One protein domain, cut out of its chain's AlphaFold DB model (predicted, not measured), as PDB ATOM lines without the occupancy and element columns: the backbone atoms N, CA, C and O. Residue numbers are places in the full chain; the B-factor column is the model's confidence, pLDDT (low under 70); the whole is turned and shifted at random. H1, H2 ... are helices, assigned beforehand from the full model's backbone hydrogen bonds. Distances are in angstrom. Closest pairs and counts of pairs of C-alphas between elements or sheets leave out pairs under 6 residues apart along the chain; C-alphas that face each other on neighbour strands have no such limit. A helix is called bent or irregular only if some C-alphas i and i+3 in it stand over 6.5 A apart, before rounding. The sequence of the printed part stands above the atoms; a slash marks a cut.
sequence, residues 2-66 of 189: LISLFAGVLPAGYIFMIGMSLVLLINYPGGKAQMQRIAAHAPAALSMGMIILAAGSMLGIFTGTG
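This is residues 2 to 66 of the 189 residues of the protein "Citrate transporter" of Pseudomonas stutzeri (UniProt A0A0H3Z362). The model is an open V of helices: H2 makes one limb, the longer H3 makes the other, and the two come near each other where a tight turn joins them. H3 is bent, and its far part, within residues 39 to 66, sticks out free and makes much of the length, while short H1 lies by the other end of H2. The printed part has 65 residues with three named helices, H1, H2 and H3 along the chain, and no named strand; the class is all helix. It is extended, with a radius of gyration of the C-alphas of 16.9 A, and flat, spanning 53 by 32 by 13 A.

H1 is residues 2 to 6, beginning at C-alpha 2 at (194.807, 278.992, 197.894). H2 is residues 12 to 27, 21.9 A long from first to last C-alpha. H3, residues 31 to 64, was assigned as one helix by its hydrogen bonds but is bent: C-alphas 40 and 43 are 7.2 A apart. Its arms are H3a, residues 31 to 40, 14.1 A long, and H3b, residues 43 to 64, 30.9 A long, ending at C-alpha 64 at (210.259, 294.933, 231.356).

H1 and H2 only just touch, with 3 pairs of C-alphas within 8 A; H2 does so with residues 12 to 15 alone, and the closest C-alphas, of Leu 5 and Ala 12, are 6.2 A apart. H2 and H3a are close but not clearly touching, the closest C-alphas, of Leu 24 and Gln 34, being 5.8 A apart. They run opposite ways at a steep tilt of 51 degrees. H3a and H3b stand at a steep tilt of 56 degrees. H3b is apart from H1 and H2. In H1, H2, H3a and H3b every O i to N i+4 pair is within hydrogen-bond range.

The C-alphas farthest apart, of Pro 29 and Gly 66, are 53.3 A apart. The printed part has no cut, and both links are tight. The mean pLDDT of the printed part is 87.6, and no printed residue is under 70.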
ATOM      1  N   LEU A   2     194.552 277.636 198.408       80.50
ATOM      2  CA  LEU A   2     194.807 278.992 197.894       80.50
ATOM      3  C   LEU A   2     193.526 279.833 197.773       80.50
ATOM      4  O   LEU A   2     193.497 280.959 198.244       80.50
ATOM      5  N   ILE A   3     192.434 279.251 197.263       83.75
ATOM      6  CA  ILE A   3     191.126 279.930 197.188       83.75
ATOM      7  C   ILE A   3     190.643 280.368 198.580       83.75
ATOM      8  O   ILE A   3     190.226 281.503 198.759       83.75
ATOM      9  N   SER A   4     190.745 279.490 199.580       79.88
ATOM     10  CA  SER A   4     190.349 279.783 200.963       79.88
ATOM     11  C   SER A   4     191.227 280.861 201.607       79.88
ATOM     12  O   SER A   4     190.721 281.643 202.406       79.88
ATOM     13  N   LEU A   5     192.519 280.898 201.253       82.88
ATOM     14  CA  LEU A   5     193.475 281.909 201.709       82.88
ATOM     15  C   LEU A   5     193.106 283.291 201.151       82.88
ATOM     16  O   LEU A   5     193.026 284.248 201.908       82.88
ATOM     17  N   PHE A   6     192.816 283.380 199.848       84.56
ATOM     18  CA  PHE A   6     192.414 284.634 199.200       84.56
ATOM     19  C   PHE A   6     191.007 285.095 199.593       84.56
ATOM     20  O   PHE A   6     190.758 286.292 199.671       84.56
ATOM     21  N   ALA A   7     190.093 284.162 199.868       85.00
ATOM     22  CA  ALA A   7     188.737 284.473 200.311       85.00
ATOM     23  C   ALA A   7     188.653 284.874 201.799       85.00
ATOM     24  O   ALA A   7     187.582 285.261 202.255       85.00
ATOM     25  N   GLY A   8     189.747 284.759 202.566       81.50
ATOM     26  CA  GLY A   8     189.802 285.193 203.967       81.50
ATOM     27  C   GLY A   8     188.874 284.426 204.918       81.50
ATOM     28  O   GLY A   8     188.537 284.932 205.982       81.50
ATOM     29  N   VAL A   9     188.444 283.214 204.550       85.44
ATOM     30  CA  VAL A   9     187.413 282.454 205.288       85.44
ATOM     31  C   VAL A   9     187.895 282.018 206.677       85.44
ATOM     32  O   VAL A   9     187.106 281.909 207.610       85.44
ATOM     33  N   LEU A  10     189.195 281.750 206.815       86.12
ATOM     34  CA  LEU A  10     189.843 281.337 208.059       86.12
ATOM     35  C   LEU A  10     191.230 281.992 208.161       86.12
ATOM     36  O   LEU A  10     191.846 282.268 207.129       86.12
ATOM     37  N   PRO A  11     191.774 282.183 209.378       88.25
ATOM     38  CA  PRO A  11     193.163 282.597 209.543       88.25
ATOM     39  C   PRO A  11     194.118 281.637 208.827       88.25
ATOM     40  O   PRO A  11     193.942 280.414 208.877       88.25
ATOM     41  N   ALA A  12     195.156 282.188 208.192       85.12
ATOM     42  CA  ALA A  12     196.086 281.438 207.348       85.12
ATOM     43  C   ALA A  12     196.647 280.187 208.044       85.12
ATOM     44  O   ALA A  12     196.670 279.115 207.441       85.12
ATOM     45  N   GLY A  13     197.010 280.292 209.328       86.25
ATOM     46  CA  GLY A  13     197.520 279.168 210.118       86.25
ATOM     47  C   GLY A  13     196.593 277.948 210.106       86.25
ATOM     48  O   GLY A  13     197.045 276.839 209.831       86.25
ATOM     49  N   TYR A  14     195.285 278.145 210.296       88.06
ATOM     50  CA  TYR A  14     194.313 277.048 210.247       88.06
ATOM     51  C   TYR A  14     194.185 276.457 208.844       88.06
ATOM     52  O   TYR A  14     194.108 275.239 208.694       88.06
ATOM     53  N   ILE A  15     194.210 277.300 207.809       89.56
ATOM     54  CA  ILE A  15     194.151 276.847 206.414       89.56
ATOM     55  C   ILE A  15     195.366 275.964 206.093       89.56
ATOM     56  O   ILE A  15     195.197 274.893 205.505       89.56
ATOM     57  N   PHE A  16     196.571 276.376 206.504       88.75
ATOM     58  CA  PHE A  16     197.805 275.597 206.342       88.75
ATOM     59  C   PHE A  16     197.790 274.299 207.150       88.75
ATOM     60  O   PHE A  16     198.166 273.263 206.606       88.75
ATOM     61  N   MET A  17     197.297 274.312 208.392       90.56
ATOM     62  CA  MET A  17     197.159 273.095 209.202       90.56
ATOM     63  C   MET A  17     196.220 272.078 208.550       90.56
ATOM     64  O   MET A  17     196.617 270.935 208.335       90.56
ATOM     65  N   ILE A  18     195.006 272.497 208.175       91.44
ATOM     66  CA  ILE A  18     194.016 271.621 207.529       91.44
ATOM     67  C   ILE A  18     194.568 271.085 206.208       91.44
ATOM     68  O   ILE A  18     194.471 269.894 205.918       91.44
ATOM     69  N   GLY A  19     195.184 271.958 205.412       90.19
ATOM     70  CA  GLY A  19     195.807 271.581 204.154       90.19
ATOM     71  C   GLY A  19     196.915 270.548 204.312       90.19
ATOM     72  O   GLY A  19     196.903 269.538 203.612       90.19
ATOM     73  N   MET A  20     197.830 270.757 205.260       89.94
ATOM     74  CA  MET A  20     198.885 269.796 205.585       89.94
ATOM     75  C   MET A  20     198.304 268.457 206.039       89.94
ATOM     76  O   MET A  20     198.741 267.415 205.552       89.94
ATOM     77  N   SER A  21     197.287 268.464 206.908       90.25
ATOM     78  CA  SER A  21     196.602 267.240 207.339       90.25
ATOM     79  C   SER A  21     195.991 266.480 206.160       90.25
ATOM     80  O   SER A  21     196.191 265.272 206.045       90.25
ATOM     81  N   LEU A  22     195.303 267.172 205.246       90.50
ATOM     82  CA  LEU A  22     194.715 266.558 204.052       90.50
ATOM     83  C   LEU A  22     195.784 266.011 203.100       90.50
ATOM     84  O   LEU A  22     195.675 264.876 202.642       90.50
ATOM     85  N   VAL A  23     196.842 266.780 202.828       91.12
ATOM     86  CA  VAL A  23     197.951 266.353 201.959       91.12
ATOM     87  C   VAL A  23     198.636 265.109 202.520       91.12
ATOM     88  O   VAL A  23     198.908 264.182 201.757       91.12
ATOM     89  N   LEU A  24     198.876 265.058 203.834       90.31
ATOM     90  CA  LEU A  24     199.467 263.899 204.503       90.31
ATOM     91  C   LEU A  24     198.550 262.672 204.457       90.31
ATOM     92  O   LEU A  24     199.037 261.572 204.210       90.31
ATOM     93  N   LEU A  25     197.238 262.849 204.651       89.56
ATOM     94  CA  LEU A  25     196.265 261.754 204.577       89.56
ATOM     95  C   LEU A  25     196.150 261.169 203.165       89.56
ATOM     96  O   LEU A  25     196.102 259.952 203.017       89.56
ATOM     97  N   ILE A  26     196.132 262.023 202.138       92.00
ATOM     98  CA  ILE A  26     195.920 261.609 200.745       92.00
ATOM     99  C   ILE A  26     197.197 261.019 200.128       92.00
ATOM    100  O   ILE A  26     197.138 259.983 199.474       92.00
ATOM    101  N   ASN A  27     198.355 261.663 200.320       91.94
ATOM    102  CA  ASN A  27     199.598 261.268 199.637       91.94
ATOM    103  C   ASN A  27     200.403 260.205 200.394       91.94
ATOM    104  O   ASN A  27     201.229 259.522 199.793       91.94
ATOM    105  N   TYR A  28     200.193 260.070 201.707       89.62
ATOM    106  CA  TYR A  28     200.958 259.160 202.557       89.62
ATOM    107  C   TYR A  28     200.014 258.299 203.406       89.62
ATOM    108  O   TYR A  28     199.826 258.574 204.597       89.62
ATOM    109  N   PRO A  29     199.419 257.242 202.822       78.31
ATOM    110  CA  PRO A  29     198.576 256.305 203.555       78.31
ATOM    111  C   PRO A  29     199.442 255.466 204.509       78.31
ATOM    112  O   PRO A  29     199.981 254.421 204.152       78.31
ATOM    113  N   GLY A  30     199.627 255.958 205.735       87.12
ATOM    114  CA  GLY A  30     200.331 255.258 206.809       87.12
ATOM    115  C   GLY A  30     201.016 256.206 207.791       87.12
ATOM    116  O   GLY A  30     201.835 257.038 207.400       87.12
ATOM    117  N   GLY A  31     200.748 256.033 209.092       86.38
ATOM    118  CA  GLY A  31     201.265 256.921 210.144       86.38
ATOM    119  C   GLY A  31     202.795 257.045 210.168       86.38
ATOM    120  O   GLY A  31     203.320 258.121 210.438       86.38
ATOM    121  N   LYS A  32     203.528 255.984 209.795       88.50
ATOM    122  CA  LYS A  32     204.998 256.030 209.673       88.50
ATOM    123  C   LYS A  32     205.465 256.961 208.551       88.50
ATOM    124  O   LYS A  32     206.368 257.762 208.773       88.50
ATOM    125  N   ALA A  33     204.844 256.884 207.373       88.38
ATOM    126  CA  ALA A  33     205.190 257.739 206.239       88.38
ATOM    127  C   ALA A  33     204.832 259.206 206.524       88.38
ATOM    128  O   ALA A  33     205.619 260.102 206.227       88.38
ATOM    129  N   GLN A  34     203.694 259.450 207.179       89.94
ATOM    130  CA  GLN A  34     203.298 260.790 207.621       89.94
ATOM    131  C   GLN A  34     204.296 261.371 208.627       89.94
ATOM    132  O   GLN A  34     204.790 262.481 208.431       89.94
ATOM    133  N   MET A  35     204.660 260.600 209.657       89.44
ATOM    134  CA  MET A  35     205.640 261.016 210.662       89.44
ATOM    135  C   MET A  35     207.004 261.316 210.034       89.44
ATOM    136  O   MET A  35     207.628 262.315 210.375       89.44
ATOM    137  N   GLN A  36     207.446 260.509 209.067       90.94
ATOM    138  CA  GLN A  36     208.708 260.740 208.364       90.94
ATOM    139  C   GLN A  36     208.704 262.065 207.587       90.94
ATOM    140  O   GLN A  36     209.702 262.783 207.585       90.94
ATOM    141  N   ARG A  37     207.581 262.427 206.950       89.94
ATOM    142  CA  ARG A  37     207.452 263.708 206.238       89.94
ATOM    143  C   ARG A  37     207.388 264.900 207.180       89.94
ATOM    144  O   ARG A  37     208.008 265.918 206.873       89.94
ATOM    145  N   ILE A  38     206.707 264.767 208.317       89.69
ATOM    146  CA  ILE A  38     206.705 265.793 209.368       89.69
ATOM    147  C   ILE A  38     208.128 265.981 209.898       89.69
ATOM    148  O   ILE A  38     208.634 267.097 209.880       89.69
ATOM    149  N   ALA A  39     208.810 264.898 210.279       89.69
ATOM    150  CA  ALA A  39     210.177 264.943 210.792       89.69
ATOM    151  C   ALA A  39     211.168 265.561 209.792       89.69
ATOM    152  O   ALA A  39     212.078 266.272 210.204       89.69
ATOM    153  N   ALA A  40     210.972 265.354 208.487       88.56
ATOM    154  CA  ALA A  40     211.819 265.953 207.456       88.56
ATOM    155  C   ALA A  40     211.702 267.489 207.371       88.56
ATOM    156  O   ALA A  40     212.671 268.146 207.007       88.56
ATOM    157  N   HIS A  41     210.543 268.066 207.710       86.62
ATOM    158  CA  HIS A  41     210.300 269.517 207.638       86.62
ATOM    159  C   HIS A  41     210.277 270.192 209.019       86.62
ATOM    160  O   HIS A  41     210.330 271.419 209.113       86.62
ATOM    161  N   ALA A  42     210.228 269.403 210.096       87.12
ATOM    162  CA  ALA A  42     210.210 269.878 211.473       87.12
ATOM    163  C   ALA A  42     211.407 270.771 211.837       87.12
ATOM    164  O   ALA A  42     211.160 271.776 212.497       87.12
ATOM    165  N   PRO A  43     212.663 270.501 211.413       85.69
ATOM    166  CA  PRO A  43     213.793 271.355 211.775       85.69
ATOM    167  C   PRO A  43     213.593 272.809 211.347       85.69
ATOM    168  O   PRO A  43     213.712 273.702 212.176       85.69
ATOM    169  N   ALA A  44     213.192 273.050 210.094       79.62
ATOM    170  CA  ALA A  44     212.957 274.402 209.589       79.62
ATOM    171  C   ALA A  44     211.827 275.118 210.352       79.62
ATOM    172  O   ALA A  44     211.963 276.285 210.717       79.62
ATOM    173  N   ALA A  45     210.730 274.408 210.643       82.75
ATOM    174  CA  ALA A  45     209.602 274.963 211.388       82.75
ATOM    175  C   ALA A  45     209.953 275.264 212.857       82.75
ATOM    176  O   ALA A  45     209.605 276.325 213.376       82.75
ATOM    177  N   LEU A  46     210.665 274.349 213.524       87.81
ATOM    178  CA  LEU A  46     211.100 274.508 214.913       87.81
ATOM    179  C   LEU A  46     212.125 275.631 215.048       87.81
ATOM    180  O   LEU A  46     212.016 276.422 215.980       87.81
ATOM    181  N   SER A  47     213.075 275.750 214.116       81.44
ATOM    182  CA  SER A  47     214.038 276.854 214.103       81.44
ATOM    183  C   SER A  47     213.336 278.210 214.076       81.44
ATOM    184  O   SER A  47     213.633 279.053 214.918       81.44
ATOM    185  N   MET A  48     212.356 278.399 213.186       82.69
ATOM    186  CA  MET A  48     211.601 279.655 213.116       82.69
ATOM    187  C   MET A  48     210.819 279.928 214.409       82.69
ATOM    188  O   MET A  48     210.856 281.036 214.941       82.69
ATOM    189  N   GLY A  49     210.152 278.908 214.961       85.88
ATOM    190  CA  GLY A  49     209.428 279.035 216.228       85.88
ATOM    191  C   GLY A  49     210.334 279.424 217.401       85.88
ATOM    192  O   GLY A  49     209.967 280.278 218.207       85.88
ATOM    193  N   MET A  50     211.537 278.849 217.471       89.06
ATOM    194  CA  MET A  50     212.529 279.168 218.502       89.06
ATOM    195  C   MET A  50     213.075 280.591 218.365       89.06
ATOM    196  O   MET A  50     213.254 281.254 219.383       89.06
ATOM    197  N   ILE A  51     213.300 281.079 217.139       86.56
ATOM    198  CA  ILE A  51     213.727 282.467 216.893       86.56
ATOM    199  C   ILE A  51     212.662 283.438 217.399       86.56
ATOM    200  O   ILE A  51     212.989 284.333 218.171       86.56
ATOM    201  N   ILE A  52     211.391 283.229 217.037       87.00
ATOM    202  CA  ILE A  52     210.284 284.092 217.479       87.00
ATOM    203  C   ILE A  52     210.153 284.068 219.010       87.00
ATOM    204  O   ILE A  52     209.965 285.114 219.629       87.00
ATOM    205  N   LEU A  53     210.289 282.897 219.640       90.56
ATOM    206  CA  LEU A  53     210.229 282.766 221.099       90.56
ATOM    207  C   LEU A  53     211.399 283.475 221.791       90.56
ATOM    208  O   LEU A  53     211.190 284.175 222.785       90.56
ATOM    209  N   ALA A  54     212.617 283.313 221.275       90.50
ATOM    210  CA  ALA A  54     213.810 283.961 221.805       90.50
ATOM    211  C   ALA A  54     213.741 285.483 221.626       90.50
ATOM    212  O   ALA A  54     213.968 286.216 222.585       90.50
ATOM    213  N   ALA A  55     213.348 285.951 220.440       86.06
ATOM    214  CA  ALA A  55     213.107 287.357 220.139       86.06
ATOM    215  C   ALA A  55     212.034 287.962 221.052       86.06
ATOM    216  O   ALA A  55     212.260 289.006 221.656       86.06
ATOM    217  N   GLY A  56     210.895 287.284 221.215       87.88
ATOM    218  CA  GLY A  56     209.821 287.721 222.105       87.88
ATOM    219  C   GLY A  56     210.265 287.785 223.567       87.88
ATOM    220  O   GLY A  56     209.939 288.735 224.273       87.88
ATOM    221  N   SER A  57     211.065 286.811 224.010       92.50
ATOM    222  CA  SER A  57     211.619 286.772 225.369       92.50
ATOM    223  C   SER A  57     212.647 287.886 225.596       92.50
ATOM    224  O   SER A  57     212.590 288.569 226.614       92.50
ATOM    225  N   MET A  58     213.548 288.120 224.637       89.19
ATOM    226  CA  MET A  58     214.509 289.229 224.648       89.19
ATOM    227  C   MET A  58     213.792 290.581 224.673       89.19
ATOM    228  O   MET A  58     214.092 291.410 225.527       89.19
ATOM    229  N   LEU A  59     212.802 290.778 223.800       88.12
ATOM    230  CA  LEU A  59     211.991 291.992 223.762       88.12
ATOM    231  C   LEU A  59     211.226 292.200 225.077       88.12
ATOM    232  O   LEU A  59     211.175 293.316 225.594       88.12
ATOM    233  N   GLY A  60     210.686 291.124 225.656       88.69
ATOM    234  CA  GLY A  60     210.032 291.142 226.963       88.69
ATOM    235  C   GLY A  60     210.975 291.565 228.087       88.69
ATOM    236  O   GLY A  60     210.611 292.415 228.897       88.69
ATOM    237  N   ILE A  61     212.204 291.040 228.108       92.12
ATOM    238  CA  ILE A  61     213.243 291.457 229.061       92.12
ATOM    239  C   ILE A  61     213.598 292.928 228.847       92.12
ATOM    240  O   ILE A  61     213.619 293.691 229.810       92.12
ATOM    241  N   PHE A  62     213.846 293.360 227.610       89.50
ATOM    242  CA  PHE A  62     214.259 294.736 227.331       89.50
ATOM    243  C   PHE A  62     213.190 295.761 227.705       89.50
ATOM    244  O   PHE A  62     213.512 296.807 228.265       89.50
ATOM    245  N   THR A  63     211.926 295.441 227.429       85.62
ATOM    246  CA  THR A  63     210.784 296.286 227.789       85.62
ATOM    247  C   THR A  63     210.567 296.271 229.303       85.62
ATOM    248  O   THR A  63     210.479 297.320 229.928       85.62
ATOM    249  N   GLY A  64     210.540 295.085 229.924       88.88
ATOM    250  CA  GLY A  64     210.259 294.933 231.356       88.88
ATOM    251  C   GLY A  64     211.347 295.485 232.281       88.88
ATOM    252  O   GLY A  64     211.055 295.853 233.415       88.88
ATOM    253  N   THR A  65     212.593 295.561 231.806       92.38
ATOM    254  CA  THR A  65     213.728 296.141 232.552       92.38
ATOM    255  C   THR A  65     213.951 297.629 232.272       92.38
ATOM    256  O   THR A  65     214.780 298.241 232.937       92.38
ATOM    257  N   GLY A  66     213.244 298.216 231.298       87.06
ATOM    258  CA  GLY A  66     213.477 299.590 230.835       87.06
ATOM    259  C   GLY A  66     214.735 299.769 229.972       87.06
ATOM    260  O   GLY A  66     215.064 300.891 229.596       87.06
TER     261      GLY A  66